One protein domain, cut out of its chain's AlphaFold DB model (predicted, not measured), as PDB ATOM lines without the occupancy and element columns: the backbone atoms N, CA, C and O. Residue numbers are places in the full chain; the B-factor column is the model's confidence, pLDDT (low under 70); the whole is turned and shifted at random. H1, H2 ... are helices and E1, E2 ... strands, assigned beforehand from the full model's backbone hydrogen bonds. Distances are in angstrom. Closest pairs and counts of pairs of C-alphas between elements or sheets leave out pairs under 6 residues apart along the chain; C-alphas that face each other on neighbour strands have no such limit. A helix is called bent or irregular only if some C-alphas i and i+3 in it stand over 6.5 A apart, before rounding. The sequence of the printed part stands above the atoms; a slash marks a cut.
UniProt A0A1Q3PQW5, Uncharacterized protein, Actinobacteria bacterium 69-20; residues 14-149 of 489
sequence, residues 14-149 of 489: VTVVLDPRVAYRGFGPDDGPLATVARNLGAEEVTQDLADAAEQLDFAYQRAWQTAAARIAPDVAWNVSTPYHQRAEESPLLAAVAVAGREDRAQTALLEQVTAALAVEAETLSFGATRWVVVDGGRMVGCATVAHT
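This is residues 14 to 149 of the 489 residues of an uncharacterized protein of Actinobacteria bacterium 69-20 (UniProt A0A1Q3PQW5). One long helix, H3, runs most of the length of the domain, with a strongly twisted sheet, E4 E5 E6, laid along it and a small sheet, E2 E1 E3, near its last part. H2 folds back on the first part of H3 as a helical hairpin, H1 packs on H3 further along, and H4 covers E3 of the small sheet on the same face as H3. The printed part has 136 residues, with four named helices and six named strands in the order E1 H1 H2 H3 E2 E3 H4 E4 E5 E6; the class is mixed, helices and strands. The small sheet, in the order E2 E1 E3, is mixed, and the other, in the order E4 E5 E6, is antiparallel. The whole is compact, with a radius of gyration of the C-alphas of 15.5 A, and only just flat, with spans of 48 by 32 by 17 A.

E1, residues 14 to 18, is the inner strand of its sheet. H1, residues 20 to 24, touches residues 58 to 62 of H3, residues 44 to 72; the closest C-alphas, of Pro 20 and Asp 58, are 5.5 A apart. H2, residues 33 to 40, touches residues 44 to 50 of H3 at a shallow tilt of 31 degrees, opposite ways, with the C-alphas of Ala 38 and Thr 47 closest at 6.1 A. H3 is the hub, touching three helices. E2, residues 77 to 81, is parallel to E1, with N 16 and O 79 at 2.9 A; E1, H1 H2 H3 and E2 form a strand-helix-strand unit, two parallel neighbour strands with helices between. E3, residues 98 to 100, is antiparallel to E1, with N 17 and O 99 at 2.9 A. H4, residues 105 to 116, touches H3 with residues 114 to 115 alone, at a steep tilt of 68 degrees, only just short of about perpendicular, and opposite ways; the closest C-alphas, of Ala 69 and Val 114, are 5.6 A apart. H3 and H4 on the same face of the sheet E2 E1 E3 make two layers, helices over one face, with heights over the sheet of 11.0 A and 7.2 A. H4 is over E3 and runs along the strands, at 12 degrees to E3 on the local plane. E4, residues 118 to 125, E5, residues 129 to 136, and E6, residues 139 to 146, form a meander, each strand the antiparallel neighbour of the one before. N 121 and O 133 are 3.0 A apart, and N 132 and O 144 are 2.9 A apart, both within hydrogen-bond range. H3 is on this sheet too, again two layers, at a height over the sheet of 8.0 A; it is over E5 and E6 and runs along the strands, at 2 degrees to E6 on the local plane. E6 bends by 63 degrees at residue 142, and the closest C-alphas of H3 and E6 are those of Ala 60 and Gly 142, 5.0 A apart. H1 only grazes this sheet, with its residues 20 to 24. H2 and E6 are apart. In H2 and H3 every O i to N i+4 pair is within hydrogen-bond range; in H4 6 of 8 are, and in H1 0 of 1, beside 2 of 2 O i to N i+3 pairs.

E1, residues 14 to 18, begins at C-alpha 14, (28.743, 25.905, -7.051). H1 is residues 20 to 24 and H2 residues 33 to 40. H3, residues 44 to 72, is 41.4 A long and begins at C-alpha 44, (49.851, 51.228, 16.516). E2 is residues 77 to 81 and E3 residues 98 to 100. H4, residues 105 to 116, is 17.8 A long and irregular: C-alphas 106 and 109 are 7.7 A apart. E4, residues 118 to 125, is 21.7 A long, and E5, residues 129 to 136, is 22.4 A. E6, residues 139 to 146, is 20.5 A long and ends at C-alpha 146, (36.779, 53.557, 13.059).

The two C-alphas farthest apart, of Leu 41 and Asp 75, are 50.2 A apart. The printed part has no cut. The link from E2 to E3, residues 82 to 97, is long. The mean pLDDT of the printed part is 91.2, and residue 105 is under 70.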
ATOM      1  N   VAL A  14      27.642  25.070  -6.570       87.50
ATOM      2  CA  VAL A  14      28.743  25.905  -7.051       87.50
ATOM      3  C   VAL A  14      29.621  26.296  -5.872       87.50
ATOM      4  O   VAL A  14      29.179  26.986  -4.947       87.50
ATOM      5  N   THR A  15      30.885  25.873  -5.905       90.44
ATOM      6  CA  THR A  15      31.861  26.238  -4.874       90.44
ATOM      7  C   THR A  15      32.564  27.537  -5.247       90.44
ATOM      8  O   THR A  15      33.128  27.668  -6.334       90.44
ATOM      9  N   VAL A  16      32.560  28.500  -4.326       91.94
ATOM     10  CA  VAL A  16      33.129  29.837  -4.523       91.94
ATOM     11  C   VAL A  16      34.142  30.132  -3.427       91.94
ATOM     12  O   VAL A  16      33.863  29.963  -2.237       91.94
ATOM     13  N   VAL A  17      35.319  30.604  -3.831       92.56
ATOM     14  CA  VAL A  17      36.280  31.239  -2.927       92.56
ATOM     15  C   VAL A  17      36.133  32.747  -3.086       92.56
ATOM     16  O   VAL A  17      36.289  33.278  -4.185       92.56
ATOM     17  N   LEU A  18      35.786  33.410  -1.990       94.19
ATOM     18  CA  LEU A  18      35.544  34.844  -1.912       94.19
ATOM     19  C   LEU A  18      36.749  35.532  -1.265       94.19
ATOM     20  O   LEU A  18      37.196  35.106  -0.205       94.19
ATOM     21  N   ASP A  19      37.234  36.603  -1.881       94.88
ATOM     22  CA  ASP A  19      38.253  37.507  -1.347       94.88
ATOM     23  C   ASP A  19      37.727  38.954  -1.398       94.88
ATOM     24  O   ASP A  19      37.939  39.670  -2.385       94.88
ATOM     25  N   PRO A  20      36.987  39.390  -0.359       94.44
ATOM     26  CA  PRO A  20      36.375  40.716  -0.318       94.44
ATOM     27  C   PRO A  20      37.372  41.872  -0.419       94.44
ATOM     28  O   PRO A  20      37.010  42.927  -0.936       94.44
ATOM     29  N   ARG A  21      38.635  41.663  -0.020       94.00
ATOM     30  CA  ARG A  21      39.718  42.659  -0.097       94.00
ATOM     31  C   ARG A  21      39.912  43.211  -1.507       94.00
ATOM     32  O   ARG A  21      40.288  44.365  -1.686       94.00
ATOM     33  N   VAL A  22      39.602  42.415  -2.532       94.44
ATOM     34  CA  VAL A  22      39.651  42.857  -3.932       94.44
ATOM     35  C   VAL A  22      38.644  43.986  -4.208       94.44
ATOM     36  O   VAL A  22      38.922  44.851  -5.036       94.44
ATOM     37  N   ALA A  23      37.501  44.017  -3.514       92.81
ATOM     38  CA  ALA A  23      36.425  44.984  -3.747       92.81
ATOM     39  C   ALA A  23      36.729  46.393  -3.214       92.81
ATOM     40  O   ALA A  23      36.135  47.359  -3.687       92.81
ATOM     41  N   TYR A  24      37.637  46.514  -2.245       92.81
ATOM     42  CA  TYR A  24      37.984  47.785  -1.604       92.81
ATOM     43  C   TYR A  24      39.477  48.125  -1.673       92.81
ATOM     44  O   TYR A  24      39.970  48.990  -0.947       92.81
ATOM     45  N   ARG A  25      40.205  47.456  -2.571       92.75
ATOM     46  CA  ARG A  25      41.644  47.639  -2.751       92.75
ATOM     47  C   ARG A  25      42.005  49.104  -3.018       92.75
ATOM     48  O   ARG A  25      41.474  49.732  -3.933       92.75
ATOM     49  N   GLY A  26      42.982  49.606  -2.272       88.69
ATOM     50  CA  GLY A  26      43.556  50.947  -2.380       88.69
ATOM     51  C   GLY A  26      42.801  52.025  -1.603       88.69
ATOM     52  O   GLY A  26      43.238  53.175  -1.580       88.69
ATOM     53  N   PHE A  27      41.681  51.683  -0.967       91.50
ATOM     54  CA  PHE A  27      40.926  52.606  -0.120       91.50
ATOM     55  C   PHE A  27      40.343  51.944   1.135       91.50
ATOM     56  O   PHE A  27      39.633  52.609   1.889       91.50
ATOM     57  N   GLY A  28      40.633  50.663   1.370       92.75
ATOM     58  CA  GLY A  28      40.123  49.903   2.503       92.75
ATOM     59  C   GLY A  28      40.833  50.205   3.822       92.75
ATOM     60  O   GLY A  28      41.750  51.032   3.869       92.75
ATOM     61  N   PRO A  29      40.440  49.510   4.902       94.62
ATOM     62  CA  PRO A  29      41.060  49.687   6.211       94.62
ATOM     63  C   PRO A  29      42.556  49.326   6.263       94.62
ATOM     64  O   PRO A  29      43.277  49.942   7.036       94.62
ATOM     65  N   ASP A  30      43.057  48.409   5.424       90.75
ATOM     66  CA  ASP A  30      44.478  47.990   5.441       90.75
ATOM     67  C   ASP A  30      45.387  48.741   4.463       90.75
ATOM     68  O   ASP A  30      46.587  48.937   4.703       90.75
ATOM     69  N   ASP A  31      44.832  49.122   3.315       90.62
ATOM     70  CA  ASP A  31      45.592  49.595   2.158       90.62
ATOM     71  C   ASP A  31      45.132  50.964   1.643       90.62
ATOM     72  O   ASP A  31      45.659  51.463   0.649       90.62
ATOM     73  N   GLY A  32      44.184  51.591   2.341       92.19
ATOM     74  CA  GLY A  32      43.711  52.930   2.043       92.19
ATOM     75  C   GLY A  32      44.591  54.056   2.601       92.19
ATOM     76  O   GLY A  32      45.602  53.823   3.279       92.19
ATOM     77  N   PRO A  33      44.185  55.318   2.358       91.69
ATOM     78  CA  PRO A  33      44.914  56.500   2.821       91.69
ATOM     79  C   PRO A  33      45.110  56.542   4.341       91.69
ATOM     80  O   PRO A  33      46.208  56.831   4.810       91.69
ATOM     81  N   LEU A  34      44.072  56.198   5.114       93.50
ATOM     82  CA  LEU A  34      44.136  56.184   6.579       93.50
ATOM     83  C   LEU A  34      45.148  55.151   7.093       93.50
ATOM     84  O   LEU A  34      45.980  55.477   7.936       93.50
ATOM     85  N   ALA A  35      45.139  53.945   6.527       94.25
ATOM     86  CA  ALA A  35      46.078  52.881   6.873       94.25
ATOM     87  C   ALA A  35      47.527  53.256   6.561       94.25
ATOM     88  O   ALA A  35      48.438  52.995   7.347       94.25
ATOM     89  N   THR A  36      47.736  53.891   5.408       93.88
ATOM     90  CA  THR A  36      49.052  54.366   4.975       93.88
ATOM     91  C   THR A  36      49.596  55.409   5.948       93.88
ATOM     92  O   THR A  36      50.734  55.299   6.397       93.88
ATOM     93  N   VAL A  37      48.774  56.391   6.326       94.12
ATOM     94  CA  VAL A  37      49.160  57.439   7.281       94.12
ATOM     95  C   VAL A  37      49.420  56.862   8.671       94.12
ATOM     96  O   VAL A  37      50.454  57.170   9.259       94.12
ATOM     97  N   ALA A  38      48.544  55.986   9.173       95.00
ATOM     98  CA  ALA A  38      48.717  55.346  10.476       95.00
ATOM     99  C   ALA A  38      50.037  54.565  10.562       95.00
ATOM    100  O   ALA A  38      50.790  54.740  11.517       95.00
ATOM    101  N   ARG A  39      50.373  53.777   9.531       94.00
ATOM    102  CA  ARG A  39      51.643  53.036   9.470       94.00
ATOM    103  C   ARG A  39      52.855  53.958   9.390       94.00
ATOM    104  O   ARG A  39      53.813  53.756  10.128       94.00
ATOM    105  N   ASN A  40      52.809  54.976   8.532       93.94
ATOM    106  CA  ASN A  40      53.929  55.904   8.352       93.94
ATOM    107  C   ASN A  40      54.245  56.696   9.628       93.94
ATOM    108  O   ASN A  40      55.406  57.005   9.883       93.94
ATOM    109  N   LEU A  41      53.222  57.012  10.425       93.31
ATOM    110  CA  LEU A  41      53.362  57.744  11.683       93.31
ATOM    111  C   LEU A  41      53.535  56.830  12.908       93.31
ATOM    112  O   LEU A  41      53.689  57.339  14.015       93.31
ATOM    113  N   GLY A  42      53.525  55.504  12.727       94.00
ATOM    114  CA  GLY A  42      53.667  54.538  13.819       94.00
ATOM    115  C   GLY A  42      52.484  54.515  14.795       94.00
ATOM    116  O   GLY A  42      52.671  54.219  15.971       94.00
ATOM    117  N   ALA A  43      51.272  54.842  14.338       93.81
ATOM    118  CA  ALA A  43      50.065  54.833  15.162       93.81
ATOM    119  C   ALA A  43      49.546  53.392  15.344       93.81
ATOM    120  O   ALA A  43      48.659  52.935  14.614       93.81
ATOM    121  N   GLU A  44      50.139  52.654  16.288       93.62
ATOM    122  CA  GLU A  44      49.851  51.228  16.516       93.62
ATOM    123  C   GLU A  44      48.386  50.971  16.891       93.62
ATOM    124  O   GLU A  44      47.761  50.097  16.293       93.62
ATOM    125  N   GLU A  45      47.813  51.775  17.792       93.50
ATOM    126  CA  GLU A  45      46.403  51.650  18.201       93.50
ATOM    127  C   GLU A  45      45.455  51.822  17.007       93.50
ATOM    128  O   GLU A  45      44.572  51.000  16.778       93.50
ATOM    129  N   VAL A  46      45.699  52.834  16.168       95.19
ATOM    130  CA  VAL A  46      44.910  53.067  14.948       95.19
ATOM    131  C   VAL A  46      45.071  51.904  13.970       95.19
ATOM    132  O   VAL A  46      44.113  51.485  13.331       95.19
ATOM    133  N   THR A  47      46.283  51.363  13.849       95.00
ATOM    134  CA  THR A  47      46.564  50.218  12.971       95.00
ATOM    135  C   THR A  47      45.830  48.957  13.438       95.00
ATOM    136  O   THR A  47      45.408  48.161  12.599       95.00
ATOM    137  N   GLN A  48      45.656  48.782  14.750       94.81
ATOM    138  CA  GLN A  48      44.863  47.699  15.323       94.81
ATOM    139  C   GLN A  48      43.363  47.904  15.066       94.81
ATOM    140  O   GLN A  48      42.720  47.000  14.541       94.81
ATOM    141  N   ASP A  49      42.833  49.104  15.326       96.38
ATOM    142  CA  ASP A  49      41.429  49.446  15.039       96.38
ATOM    143  C   ASP A  49      41.077  49.219  13.556       96.38
ATOM    144  O   ASP A  49      39.976  48.783  13.211       96.38
ATOM    145  N   LEU A  50      42.019  49.517  12.658       96.62
ATOM    146  CA  LEU A  50      41.869  49.292  11.223       96.62
ATOM    147  C   LEU A  50      41.852  47.806  10.850       96.62
ATOM    148  O   LEU A  50      41.075  47.432   9.972       96.62
ATOM    149  N   ALA A  51      42.654  46.968  11.510       94.56
ATOM    150  CA  ALA A  51      42.636  45.523  11.287       94.56
ATOM    151  C   ALA A  51      41.289  44.913  11.717       94.56
ATOM    152  O   ALA A  51      40.679  44.160  10.958       94.56
ATOM    153  N   ASP A  52      40.767  45.327  12.877       95.62
ATOM    154  CA  ASP A  52      39.438  44.918  13.349       95.62
ATOM    155  C   ASP A  52      38.335  45.376  12.372       95.62
ATOM    156  O   ASP A  52      37.397  44.633  12.054       95.62
ATOM    157  N   ALA A  53      38.457  46.594  11.831       96.81
ATOM    158  CA  ALA A  53      37.538  47.112  10.823       96.81
ATOM    159  C   ALA A  53      37.622  46.355   9.485       96.81
ATOM    160  O   ALA A  53      36.594  46.190   8.823       96.81
ATOM    161  N   ALA A  54      38.806  45.882   9.086       96.00
ATOM    162  CA  ALA A  54      38.990  45.068   7.887       96.00
ATOM    163  C   ALA A  54      38.269  43.719   8.009       96.00
ATOM    164  O   ALA A  54      37.486  43.353   7.129       96.00
ATOM    165  N   GLU A  55      38.432  43.032   9.144       95.06
ATOM    166  CA  GLU A  55      37.716  41.788   9.445       95.06
ATOM    167  C   GLU A  55      36.194  41.986   9.431       95.06
ATOM    168  O   GLU A  55      35.445  41.201   8.836       95.06
ATOM    169  N   GLN A  56      35.722  43.073  10.047       96.12
ATOM    170  CA  GLN A  56      34.305  43.421  10.049       96.12
ATOM    171  C   GLN A  56      33.779  43.688   8.630       96.12
ATOM    172  O   GLN A  56      32.659  43.275   8.300       96.12
ATOM    173  N   LEU A  57      34.560  44.372   7.791       96.38
ATOM    174  CA  LEU A  57      34.187  44.685   6.414       96.38
ATOM    175  C   LEU A  57      34.143  43.426   5.540       96.38
ATOM    176  O   LEU A  57      33.196  43.264   4.768       96.38
ATOM    177  N   ASP A  58      35.092  42.504   5.711       95.38
ATOM    178  CA  ASP A  58      35.105  41.210   5.023       95.38
ATOM    179  C   ASP A  58      33.859  40.391   5.350       95.38
ATOM    180  O   ASP A  58      33.184  39.886   4.447       95.38
ATOM    181  N   PHE A  59      33.494  40.321   6.633       95.31
ATOM    182  CA  PHE A  59      32.283  39.630   7.066       95.31
ATOM    183  C   PHE A  59      31.012  40.289   6.507       95.31
ATOM    184  O   PHE A  59      30.096  39.606   6.028       95.31
ATOM    185  N   ALA A  60      30.950  41.623   6.527       96.00
ATOM    186  CA  ALA A  60      29.840  42.381   5.960       96.00
ATOM    187  C   ALA A  60      29.689  42.123   4.452       96.00
ATOM    188  O   ALA A  60      28.576  41.878   3.973       96.00
ATOM    189  N   TYR A  61      30.801  42.127   3.717       96.69
ATOM    190  CA  TYR A  61      30.814  41.884   2.280       96.69
ATOM    191  C   TYR A  61      30.438  40.439   1.946       96.69
ATOM    192  O   TYR A  61      29.596  40.216   1.079       96.69
ATOM    193  N   GLN A  62      30.988  39.452   2.660       95.81
ATOM    194  CA  GLN A  62      30.653  38.037   2.477       95.81
ATOM    195  C   GLN A  62      29.140  37.808   2.602       95.81
ATOM    196  O   GLN A  62      28.522  37.169   1.744       95.81
ATOM    197  N   ARG A  63      28.521  38.367   3.648       96.00
ATOM    198  CA  ARG A  63      27.077  38.251   3.882       96.00
ATOM    199  C   ARG A  63      26.254  38.956   2.802       96.00
ATOM    200  O   ARG A  63      25.223  38.427   2.371       96.00
ATOM    201  N   ALA A  64      26.695  40.134   2.363       96.38
ATOM    202  CA  ALA A  64      26.067  40.857   1.262       96.38
ATOM    203  C   ALA A  64      26.137  40.046  -0.039       96.38
ATOM    204  O   ALA A  64      25.127  39.897  -0.722       96.38
ATOM    205  N   TRP A  65      27.290  39.441  -0.332       96.94
ATOM    206  CA  TRP A  65      27.502  38.635  -1.532       96.94
ATOM    207  C   TRP A  65      26.619  37.393  -1.540       96.94
ATOM    208  O   TRP A  65      25.933  37.149  -2.525       96.94
ATOM    209  N   GLN A  66      26.537  36.656  -0.428       95.62
ATOM    210  CA  GLN A  66      25.628  35.507  -0.307       95.62
ATOM    211  C   GLN A  66      24.158  35.907  -0.510       95.62
ATOM    212  O   GLN A  66      23.398  35.194  -1.166       95.62
ATOM    213  N   THR A  67      23.761  37.069   0.015       95.62
ATOM    214  CA  THR A  67      22.400  37.604  -0.150       95.62
ATOM    215  C   THR A  67      22.124  37.989  -1.607       95.62
ATOM    216  O   THR A  67      21.068  37.655  -2.148       95.62
ATOM    217  N   ALA A  68      23.081  38.646  -2.268       95.50
ATOM    218  CA  ALA A  68      22.996  38.995  -3.680       95.50
ATOM    219  C   ALA A  68      22.967  37.742  -4.572       95.50
ATOM    220  O   ALA A  68      22.153  37.677  -5.493       95.50
ATOM    221  N   ALA A  69      23.778  36.728  -4.262       94.75
ATOM    222  CA  ALA A  69      23.828  35.453  -4.973       94.75
ATOM    223  C   ALA A  69      22.476  34.729  -4.924       94.75
ATOM    224  O   ALA A  69      21.925  34.380  -5.967       94.75
ATOM    225  N   ALA A  70      21.890  34.602  -3.727       94.06
ATOM    226  CA  ALA A  70      20.577  33.988  -3.534       94.06
ATOM    227  C   ALA A  70      19.445  34.756  -4.241       94.06
ATOM    228  O   ALA A  70      18.451  34.162  -4.649       94.06
ATOM    229  N   ARG A  71      19.579  36.079  -4.400       94.50
ATOM    230  CA  ARG A  71      18.615  36.901  -5.143       94.50
ATOM    231  C   ARG A  71      18.763  36.755  -6.660       94.50
ATOM    232  O   ARG A  71      17.755  36.717  -7.358       94.50
ATOM    233  N   ILE A  72      19.993  36.770  -7.171       94.00
ATOM    234  CA  ILE A  72      20.287  36.809  -8.614       94.00
ATOM    235  C   ILE A  72      20.130  35.425  -9.247       94.00
ATOM    236  O   ILE A  72      19.638  35.319 -10.367       94.00
ATOM    237  N   ALA A  73      20.502  34.374  -8.519       92.50
ATOM    238  CA  ALA A  73      20.401  32.988  -8.950       92.50
ATOM    239  C   ALA A  73      19.863  32.123  -7.794       92.50
ATOM    240  O   ALA A  73      20.636  31.436  -7.121       92.50
ATOM    241  N   PRO A  74      18.539  32.172  -7.546       91.69
ATOM    242  CA  PRO A  74      17.902  31.459  -6.436       91.69
ATOM    243  C   PRO A  74      17.933  29.933  -6.594       91.69
ATOM    244  O   PRO A  74      17.855  29.220  -5.598       91.69
ATOM    245  N   ASP A  75      18.062  29.444  -7.828       89.31
ATOM    246  CA  ASP A  75      18.072  28.011  -8.143       89.31
ATOM    247  C   ASP A  75      19.469  27.374  -8.010       89.31
ATOM    248  O   ASP A  75      19.616  26.165  -8.178       89.31
ATOM    249  N   VAL A  76      20.503  28.168  -7.708       88.69
ATOM    250  CA  VAL A  76      21.883  27.691  -7.534       88.69
ATOM    251  C   VAL A  76      22.176  27.481  -6.052       88.69
ATOM    252  O   VAL A  76      21.983  28.376  -5.226       88.69
ATOM    253  N   ALA A  77      22.696  26.302  -5.705       88.94
ATOM    254  CA  ALA A  77      23.196  26.037  -4.364       88.94
ATOM    255  C   ALA A  77      24.627  26.581  -4.228       88.94
ATOM    256  O   ALA A  77      25.555  26.084  -4.860       88.94
ATOM    257  N   TRP A  78      24.810  27.605  -3.396       90.25
ATOM    258  CA  TRP A  78      26.101  28.271  -3.212       90.25
ATOM    259  C   TRP A  78      26.874  27.695  -2.023       90.25
ATOM    260  O   TRP A  78      26.412  27.769  -0.884       90.25
ATOM    261  N   ASN A  79      28.084  27.189  -2.267       90.69
ATOM    262  CA  ASN A  79      29.043  26.841  -1.221       90.69
ATOM    263  C   ASN A  79      30.162  27.891  -1.178       90.69
ATOM    264  O   ASN A  79      31.132  27.822  -1.933       90.69
ATOM    265  N   VAL A  80      29.996  28.896  -0.318       91.50
ATOM    266  CA  VAL A  80      30.909  30.039  -0.221       91.50
ATOM    267  C   VAL A  80      31.926  29.818   0.891       91.50
ATOM    268  O   VAL A  80      31.565  29.647   2.053       91.50
ATOM    269  N   SER A  81      33.201  29.913   0.536       89.88
ATOM    270  CA  SER A  81      34.321  29.954   1.474       89.88
ATOM    271  C   SER A  81      35.030  31.299   1.376       89.88
ATOM    272  O   SER A  81      35.152  31.871   0.295       89.88
ATOM    273  N   THR A  82      35.489  31.810   2.510       86.88
ATOM    274  CA  THR A  82      36.225  33.073   2.596       86.88
ATOM    275  C   THR A  82      37.447  32.788   3.461       86.88
ATOM    276  O   THR A  82      37.270  32.264   4.565       86.88
ATOM    277  N   PRO A  83      38.675  33.011   2.967       81.06
ATOM    278  CA  PRO A  83      39.867  32.896   3.795       81.06
ATOM    279  C   PRO A  83      39.753  33.806   5.022       81.06
ATOM    280  O   PRO A  83      39.055  34.818   4.980       81.06
ATOM    281  N   TYR A  84      40.455  33.459   6.101       84.31
ATOM    282  CA  TYR A  84      40.640  34.402   7.202       84.31
ATOM    283  C   TYR A  84      41.287  35.679   6.678       84.31
ATOM    284  O   TYR A  84      42.156  35.611   5.800       84.31
ATOM    285  N   HIS A  85      40.866  36.816   7.229       87.81
ATOM    286  CA  HIS A  85      41.458  38.088   6.870       87.81
ATOM    287  C   HIS A  85      42.962  38.050   7.150       87.81
ATOM    288  O   HIS A  85      43.413  37.663   8.229       87.81
ATOM    289  N   GLN A  86      43.732  38.416   6.137       87.50
ATOM    290  CA  GLN A  86      45.175  38.585   6.197       87.50
ATOM    291  C   GLN A  86      45.515  39.754   5.292       87.50
ATOM    292  O   GLN A  86      44.821  40.008   4.302       87.50
ATOM    293  N   ARG A  87      46.615  40.447   5.569       83.00
ATOM    294  CA  ARG A  87      47.047  41.530   4.684       83.00
ATOM    295  C   ARG A  87      47.461  40.974   3.327       83.00
ATOM    296  O   ARG A  87      47.926  39.839   3.214       83.00
ATOM    297  N   ALA A  88      47.335  41.791   2.284       82.75
ATOM    298  CA  ALA A  88      47.718  41.405   0.922       82.75
ATOM    299  C   ALA A  88      49.208  41.015   0.797       82.75
ATOM    300  O   ALA A  88      49.577  40.267  -0.105       82.75
ATOM    301  N   GLU A  89      50.048  41.516   1.706       83.69
ATOM    302  CA  GLU A  89      51.475  41.192   1.816       83.69
ATOM    303  C   GLU A  89      51.718  39.762   2.324       83.69
ATOM    304  O   GLU A  89      52.667  39.108   1.897       83.69
ATOM    305  N   GLU A  90      50.847  39.265   3.206       86.06
ATOM    306  CA  GLU A  90      50.941  37.932   3.814       86.06
ATOM    307  C   GLU A  90      50.232  36.877   2.962       86.06
ATOM    308  O   GLU A  90      50.737  35.771   2.768       86.06
ATOM    309  N   SER A  91      49.079  37.243   2.400       88.00
ATOM    310  CA  SER A  91      48.316  36.415   1.476       88.00
ATOM    311  C   SER A  91      47.877  37.251   0.274       88.00
ATOM    312  O   SER A  91      46.934  38.044   0.408       88.00
ATOM    313  N   PRO A  92      48.511  37.062  -0.903       90.94
ATOM    314  CA  PRO A  92      48.184  37.796  -2.118       90.94
ATOM    315  C   PRO A  92      46.688  37.778  -2.436       90.94
ATOM    316  O   PRO A  92      46.002  36.776  -2.225       90.94
ATOM    317  N   LEU A  93      46.199  38.900  -2.961       91.56
ATOM    318  CA  LEU A  93      44.813  39.034  -3.397       91.56
ATOM    319  C   LEU A  93      44.496  38.060  -4.536       91.56
ATOM    320  O   LEU A  93      45.326  37.827  -5.423       91.56
ATOM    321  N   LEU A  94      43.270  37.538  -4.551       92.12
ATOM    322  CA  LEU A  94      42.757  36.808  -5.708       92.12
ATOM    323  C   LEU A  94      42.614  37.723  -6.937       92.12
ATOM    324  O   LEU A  94      42.539  38.946  -6.843       92.12
ATOM    325  N   ALA A  95      42.550  37.111  -8.124       90.56
ATOM    326  CA  ALA A  95      42.395  37.839  -9.388       90.56
ATOM    327  C   ALA A  95      41.025  38.533  -9.536       90.56
ATOM    328  O   ALA A  95      40.889  39.460 -10.331       90.56
ATOM    329  N   ALA A  96      40.021  38.072  -8.791       91.88
ATOM    330  CA  ALA A  96      38.681  38.636  -8.724       91.88
ATOM    331  C   ALA A  96      38.117  38.416  -7.315       91.88
ATOM    332  O   ALA A  96      38.580  37.530  -6.596       91.88
ATOM    333  N   VAL A  97      37.093  39.191  -6.950       93.50
ATOM    334  CA  VAL A  97      36.427  39.089  -5.641       93.50
ATOM    335  C   VAL A  97      35.863  37.688  -5.401       93.50
ATOM    336  O   VAL A  97      35.984  37.156  -4.305       93.50
ATOM    337  N   ALA A  98      35.257  37.075  -6.415       93.62
ATOM    338  CA  ALA A  98      34.709  35.728  -6.340       93.62
ATOM    339  C   ALA A  98      35.331  34.861  -7.434       93.62
ATOM    340  O   ALA A  98      35.270  35.199  -8.617       93.62
ATOM    341  N   VAL A  99      35.917  33.731  -7.043       91.31
ATOM    342  CA  VAL A  99      36.538  32.774  -7.963       91.31
ATOM    343  C   VAL A  99      35.859  31.418  -7.813       91.31
ATOM    344  O   VAL A  99      35.736  30.887  -6.709       91.31
ATOM    345  N   ALA A 100      35.423  30.852  -8.939       86.44
ATOM    346  CA  ALA A 100      34.832  29.520  -8.985       86.44
ATOM    347  C   ALA A 100      35.862  28.437  -8.624       86.44
ATOM    348  O   ALA A 100      37.047  28.534  -8.971       86.44
ATOM    349  N   GLY A 101      35.395  27.357  -7.996       79.44
ATOM    350  CA  GLY A 101      36.159  26.123  -7.844       79.44
ATOM    351  C   GLY A 101      36.641  25.575  -9.193       79.44
ATOM    352  O   GLY A 101      36.146  25.940 -10.262       79.44
ATOM    353  N   ARG A 102      37.636  24.672  -9.174       71.25
ATOM    354  CA  ARG A 102      38.205  24.091 -10.411       71.25
ATOM    355  C   ARG A 102      37.154  23.437 -11.313       71.25
ATOM    356  O   ARG A 102      37.349  23.443 -12.526       71.25
ATOM    357  N   GLU A 103      36.096  22.899 -10.720       70.12
ATOM    358  CA  GLU A 103      35.019  22.174 -11.398       70.12
ATOM    359  C   GLU A 103      33.961  23.124 -12.002       70.12
ATOM    360  O   GLU A 103      33.344  22.779 -13.004       70.12
ATOM    361  N   ASP A 104      33.878  24.376 -11.527       74.00
ATOM    362  CA  ASP A 104      32.769  25.306 -11.812       74.00
ATOM    363  C   ASP A 104      33.159  26.508 -12.690       74.00
ATOM    364  O   ASP A 104      32.447  27.512 -12.759       74.00
ATOM    365  N   ARG A 105      34.300  26.453 -13.392       68.75
ATOM    366  CA  ARG A 105      34.842  27.603 -14.157       68.75
ATOM    367  C   ARG A 105      33.878  28.198 -15.194       68.75
ATOM    368  O   ARG A 105      34.022  29.365 -15.559       68.75
ATOM    369  N   ALA A 106      32.894  27.427 -15.659       72.44
ATOM    370  CA  ALA A 106      31.856  27.902 -16.573       72.44
ATOM    371  C   ALA A 106      30.934  28.977 -15.955       72.44
ATOM    372  O   ALA A 106      30.320  29.738 -16.697       72.44
ATOM    373  N   GLN A 107      30.883  29.095 -14.622       82.12
ATOM    374  CA  GLN A 107      30.018  30.035 -13.891       82.12
ATOM    375  C   GLN A 107      30.625  31.439 -13.710       82.12
ATOM    376  O   GLN A 107      30.056  32.275 -13.011       82.12
ATOM    377  N   THR A 108      31.769  31.735 -14.340       83.88
ATOM    378  CA  THR A 108      32.500  33.006 -14.156       83.88
ATOM    379  C   THR A 108      31.622  34.240 -14.409       83.88
ATOM    380  O   THR A 108      31.591  35.146 -13.582       83.88
ATOM    381  N   ALA A 109      30.828  34.245 -15.488       87.56
ATOM    382  CA  ALA A 109      29.937  35.366 -15.807       87.56
ATOM    383  C   ALA A 109      28.850  35.594 -14.738       87.56
ATOM    384  O   ALA A 109      28.457  36.729 -14.477       87.56
ATOM    385  N   LEU A 110      28.379  34.520 -14.092       91.25
ATOM    386  CA  LEU A 110      27.399  34.614 -13.013       91.25
ATOM    387  C   LEU A 110      28.032  35.189 -11.737       91.25
ATOM    388  O   LEU A 110      27.433  36.045 -11.090       91.25
ATOM    389  N   LEU A 111      29.260  34.779 -11.398       92.94
ATOM    390  CA  LEU A 111      30.005  35.345 -10.265       92.94
ATOM    391  C   LEU A 111      30.289  36.839 -10.453       92.94
ATOM    392  O   LEU A 111      30.144  37.618  -9.509       92.94
ATOM    393  N   GLU A 112      30.655  37.244 -11.670       92.19
ATOM    394  CA  GLU A 112      30.829  38.651 -12.036       92.19
ATOM    395  C   GLU A 112      29.519  39.428 -11.882       92.19
ATOM    396  O   GLU A 112      29.518  40.500 -11.285       92.19
ATOM    397  N   GLN A 113      28.391  38.867 -12.331       93.75
ATOM    398  CA  GLN A 113      27.075  39.492 -12.183       93.75
ATOM    399  C   GLN A 113      26.678  39.687 -10.712       93.75
ATOM    400  O   GLN A 113      26.162  40.748 -10.358       93.75
ATOM    401  N   VAL A 114      26.915  38.690  -9.851       94.88
ATOM    402  CA  VAL A 114      26.645  38.804  -8.408       94.88
ATOM    403  C   VAL A 114      27.533  39.865  -7.771       94.88
ATOM    404  O   VAL A 114      27.044  40.723  -7.039       94.88
ATOM    405  N   THR A 115      28.827  39.840  -8.084       94.81
ATOM    406  CA  THR A 115      29.808  40.789  -7.546       94.81
ATOM    407  C   THR A 115      29.494  42.221  -7.984       94.81
ATOM    408  O   THR A 115      29.534  43.129  -7.164       94.81
ATOM    409  N   ALA A 116      29.104  42.421  -9.246       94.00
ATOM    410  CA  ALA A 116      28.752  43.728  -9.801       94.00
ATOM    411  C   ALA A 116      27.466  44.333  -9.209       94.00
ATOM    412  O   ALA A 116      27.214  45.522  -9.389       94.00
ATOM    413  N   ALA A 117      26.641  43.540  -8.514       94.00
ATOM    414  CA  ALA A 117      25.479  44.058  -7.795       94.00
ATOM    415  C   ALA A 117      25.856  44.777  -6.488       94.00
ATOM    416  O   ALA A 117      25.019  45.485  -5.921       94.00
ATOM    417  N   LEU A 118      27.091  44.584  -6.021       96.38
ATOM    418  CA  LEU A 118      27.614  45.166  -4.796       96.38
ATOM    419  C   LEU A 118      28.639  46.258  -5.092       96.38
ATOM    420  O   LEU A 118      29.413  46.170  -6.041       96.38
ATOM    421  N   ALA A 119      28.689  47.250  -4.213       94.38
ATOM    422  CA  ALA A 119      29.748  48.248  -4.171       94.38
ATOM    423  C   ALA A 119      30.280  48.394  -2.742       94.38
ATOM    424  O   ALA A 119      29.576  48.092  -1.776       94.38
ATOM    425  N   VAL A 120      31.520  48.864  -2.618       95.06
ATOM    426  CA  VAL A 120      32.069  49.339  -1.347       95.06
ATOM    427  C   VAL A 120      32.365  50.819  -1.493       95.06
ATOM    428  O   VAL A 120      33.039  51.228  -2.436       95.06
ATOM    429  N   GLU A 121      31.857  51.614  -0.563       93.31
ATOM    430  CA  GLU A 121      32.101  53.051  -0.504       93.31
ATOM    431  C   GLU A 121      32.806  53.381   0.812       93.31
ATOM    432  O   GLU A 121      32.595  52.707   1.822       93.31
ATOM    433  N   ALA A 122      33.647  54.413   0.804       91.06
ATOM    434  CA  ALA A 122      34.299  54.936   1.996       91.06
ATOM    435  C   ALA A 122      33.933  56.409   2.173       91.06
ATOM    436  O   ALA A 122      33.948  57.180   1.212       91.06
ATOM    437  N   GLU A 123      33.628  56.809   3.402       89.38
ATOM    438  CA  GLU A 123      33.285  58.187   3.732       89.38
ATOM    439  C   GLU A 123      33.924  58.623   5.052       89.38
ATOM    440  O   GLU A 123      34.107  57.835   5.983       89.38
ATOM    441  N   THR A 124      34.238  59.914   5.134       88.44
ATOM    442  CA  THR A 124      34.611  60.568   6.387       88.44
ATOM    443  C   THR A 124      33.374  61.227   6.988       88.44
ATOM    444  O   THR A 124      32.726  62.059   6.355       88.44
ATOM    445  N   LEU A 125      33.038  60.846   8.215       83.00
ATOM    446  CA  LEU A 125      31.887  61.337   8.955       83.00
ATOM    447  C   LEU A 125      32.227  62.643   9.675       83.00
ATOM    448  O   LEU A 125      33.336  62.832  10.174       83.00
ATOM    449  N   SER A 126      31.237  63.528   9.796       73.75
ATOM    450  CA  SER A 126      31.399  64.870  10.378       73.75
ATOM    451  C   SER A 126      31.863  64.885  11.836       73.75
ATOM    452  O   SER A 126      32.391  65.892  12.295       73.75
ATOM    453  N   PHE A 127      31.680  63.785  12.565       71.50
ATOM    454  CA  PHE A 127      32.141  63.631  13.945       71.50
ATOM    455  C   PHE A 127      33.554  63.029  14.058       71.50
ATOM    456  O   PHE A 127      33.956  62.652  15.153       71.50
ATOM    457  N   GLY A 128      34.308  62.947  12.953       81.00
ATOM    458  CA  GLY A 128      35.715  62.532  12.970       81.00
ATOM    459  C   GLY A 128      35.929  61.020  12.904       81.00
ATOM    460  O   GLY A 128      36.854  60.509  13.522       81.00
ATOM    461  N   ALA A 129      35.092  60.302  12.156       88.06
ATOM    462  CA  ALA A 129      35.222  58.859  11.952       88.06
ATOM    463  C   ALA A 129      35.315  58.513  10.465       88.06
ATOM    464  O   ALA A 129      34.760  59.226   9.630       88.06
ATOM    465  N   THR A 130      35.958  57.397  10.136       93.06
ATOM    466  CA  THR A 130      35.977  56.843   8.776       93.06
ATOM    467  C   THR A 130      35.097  55.609   8.739       93.06
ATOM    468  O   THR A 130      35.214  54.729   9.595       93.06
ATOM    469  N   ARG A 131      34.196  55.550   7.759       95.69
ATOM    470  CA  ARG A 131      33.272  54.435   7.572       95.69
ATOM    471  C   ARG A 131      33.422  53.847   6.178       95.69
ATOM    472  O   ARG A 131      33.394  54.578   5.195       95.69
ATOM    473  N   TRP A 132      33.488  52.522   6.116       97.38
ATOM    474  CA  TRP A 132      33.356  51.743   4.888       97.38
ATOM    475  C   TRP A 132      31.999  51.061   4.884       97.38
ATOM    476  O   TRP A 132      31.625  50.420   5.869       97.38
ATOM    477  N   VAL A 133      31.248  51.202   3.799       96.31
ATOM    478  CA  VAL A 133      29.899  50.650   3.653       96.31
ATOM    479  C   VAL A 133      29.840  49.695   2.473       96.31
ATOM    480  O   VAL A 133      30.353  49.989   1.398       96.31
ATOM    481  N   VAL A 134      29.182  48.555   2.669       97.44
ATOM    482  CA  VAL A 134      28.812  47.647   1.582       97.44
ATOM    483  C   VAL A 134      27.407  48.017   1.126       97.44
ATOM    484  O   VAL A 134      26.471  48.054   1.935       97.44
ATOM    485  N   VAL A 135      27.265  48.297  -0.163       95.81
ATOM    486  CA  VAL A 135      26.036  48.774  -0.795       95.81
ATOM    487  C   VAL A 135      25.509  47.717  -1.754       95.81
ATOM    488  O   VAL A 135      26.251  47.195  -2.579       95.81
ATOM    489  N   ASP A 136      24.213  47.433  -1.669       94.88
ATOM    490  CA  ASP A 136      23.489  46.537  -2.571       94.88
ATOM    491  C   ASP A 136      22.243  47.260  -3.095       94.88
ATOM    492  O   ASP A 136      21.364  47.659  -2.324       94.88
ATOM    493  N   GLY A 137      22.186  47.506  -4.406       85.00
ATOM    494  CA  GLY A 137      21.072  48.234  -5.028       85.00
ATOM    495  C   GLY A 137      20.834  49.634  -4.437       85.00
ATOM    496  O   GLY A 137      19.685  50.053  -4.288       85.00
ATOM    497  N   GLY A 138      21.906  50.335  -4.047       84.88
ATOM    498  CA  GLY A 138      21.852  51.671  -3.438       84.88
ATOM    499  C   GLY A 138      21.465  51.692  -1.954       84.88
ATOM    500  O   GLY A 138      21.212  52.762  -1.405       84.88
ATOM    501  N   ARG A 139      21.384  50.532  -1.289       91.94
ATOM    502  CA  ARG A 139      21.131  50.433   0.154       91.94
ATOM    503  C   ARG A 139      22.357  49.903   0.879       91.94
ATOM    504  O   ARG A 139      22.920  48.892   0.474       91.94
ATOM    505  N   MET A 140      22.717  50.541   1.988       94.25
ATOM    506  CA  MET A 140      23.734  50.020   2.900       94.25
ATOM    507  C   MET A 140      23.237  48.715   3.539       94.25
ATOM    508  O   MET A 140      22.190  48.698   4.188       94.25
ATOM    509  N   VAL A 141      23.999  47.636   3.365       95.69
ATOM    510  CA  VAL A 141      23.697  46.299   3.911       95.69
ATOM    511  C   VAL A 141      24.688  45.849   4.986       95.69
ATOM    512  O   VAL A 141      24.395  44.930   5.748       95.69
ATOM    513  N   GLY A 142      25.828  46.532   5.100       94.81
ATOM    514  CA  GLY A 142      26.816  46.334   6.154       94.81
ATOM    515  C   GLY A 142      27.840  47.465   6.169       94.81
ATOM    516  O   GLY A 142      27.924  48.235   5.212       94.81
ATOM    517  N   CYS A 143      28.588  47.597   7.262       96.38
ATOM    518  CA  CYS A 143      29.637  48.605   7.379       96.38
ATOM    519  C   CYS A 143      30.697  48.218   8.415       96.38
ATOM    520  O   CYS A 143      30.434  47.394   9.295       96.38
ATOM    521  N   ALA A 144      31.850  48.874   8.320       97.00
ATOM    522  CA  ALA A 144      32.887  48.950   9.342       97.00
ATOM    523  C   ALA A 144      33.199  50.428   9.611       97.00
ATOM    524  O   ALA A 144      33.118  51.259   8.702       97.00
ATOM    525  N   THR A 145      33.480  50.805  10.856       95.88
ATOM    526  CA  THR A 145      33.712  52.209  11.229       95.88
ATOM    527  C   THR A 145      34.794  52.298  12.286       95.88
ATOM    528  O   THR A 145      34.725  51.591  13.285       95.88
ATOM    529  N   VAL A 146      35.739  53.213  12.085       96.12
ATOM    530  CA  VAL A 146      36.779  53.557  13.059       96.12
ATOM    531  C   VAL A 146      36.634  55.014  13.471       96.12
ATOM    532  O   VAL A 146      36.265  55.862  12.655       96.12
ATOM    533  N   ALA A 147      36.944  55.327  14.727       94.38
ATOM    534  CA  ALA A 147      36.869  56.684  15.277       94.38
ATOM    535  C   ALA A 147      38.073  57.561  14.876       94.38
ATOM    536  O   ALA A 147      38.540  58.378  15.664       94.38
ATOM    537  N   HIS A 148      38.577  57.370  13.655       93.44
ATOM    538  CA  HIS A 148      39.773  58.025  13.137       93.44
ATOM    539  C   HIS A 148      39.560  58.492  11.703       93.44
ATOM    540  O   HIS A 148      38.816  57.890  10.928       93.44
ATOM    541  N   THR A 149      40.263  59.553  11.335       93.62
ATOM    542  CA  THR A 149      40.373  60.107   9.983       93.62
ATOM    543  C   THR A 149      41.843  60.356   9.677       93.62
ATOM    544  O   THR A 149      42.671  60.393  10.586       93.62
TER     545      THR A 149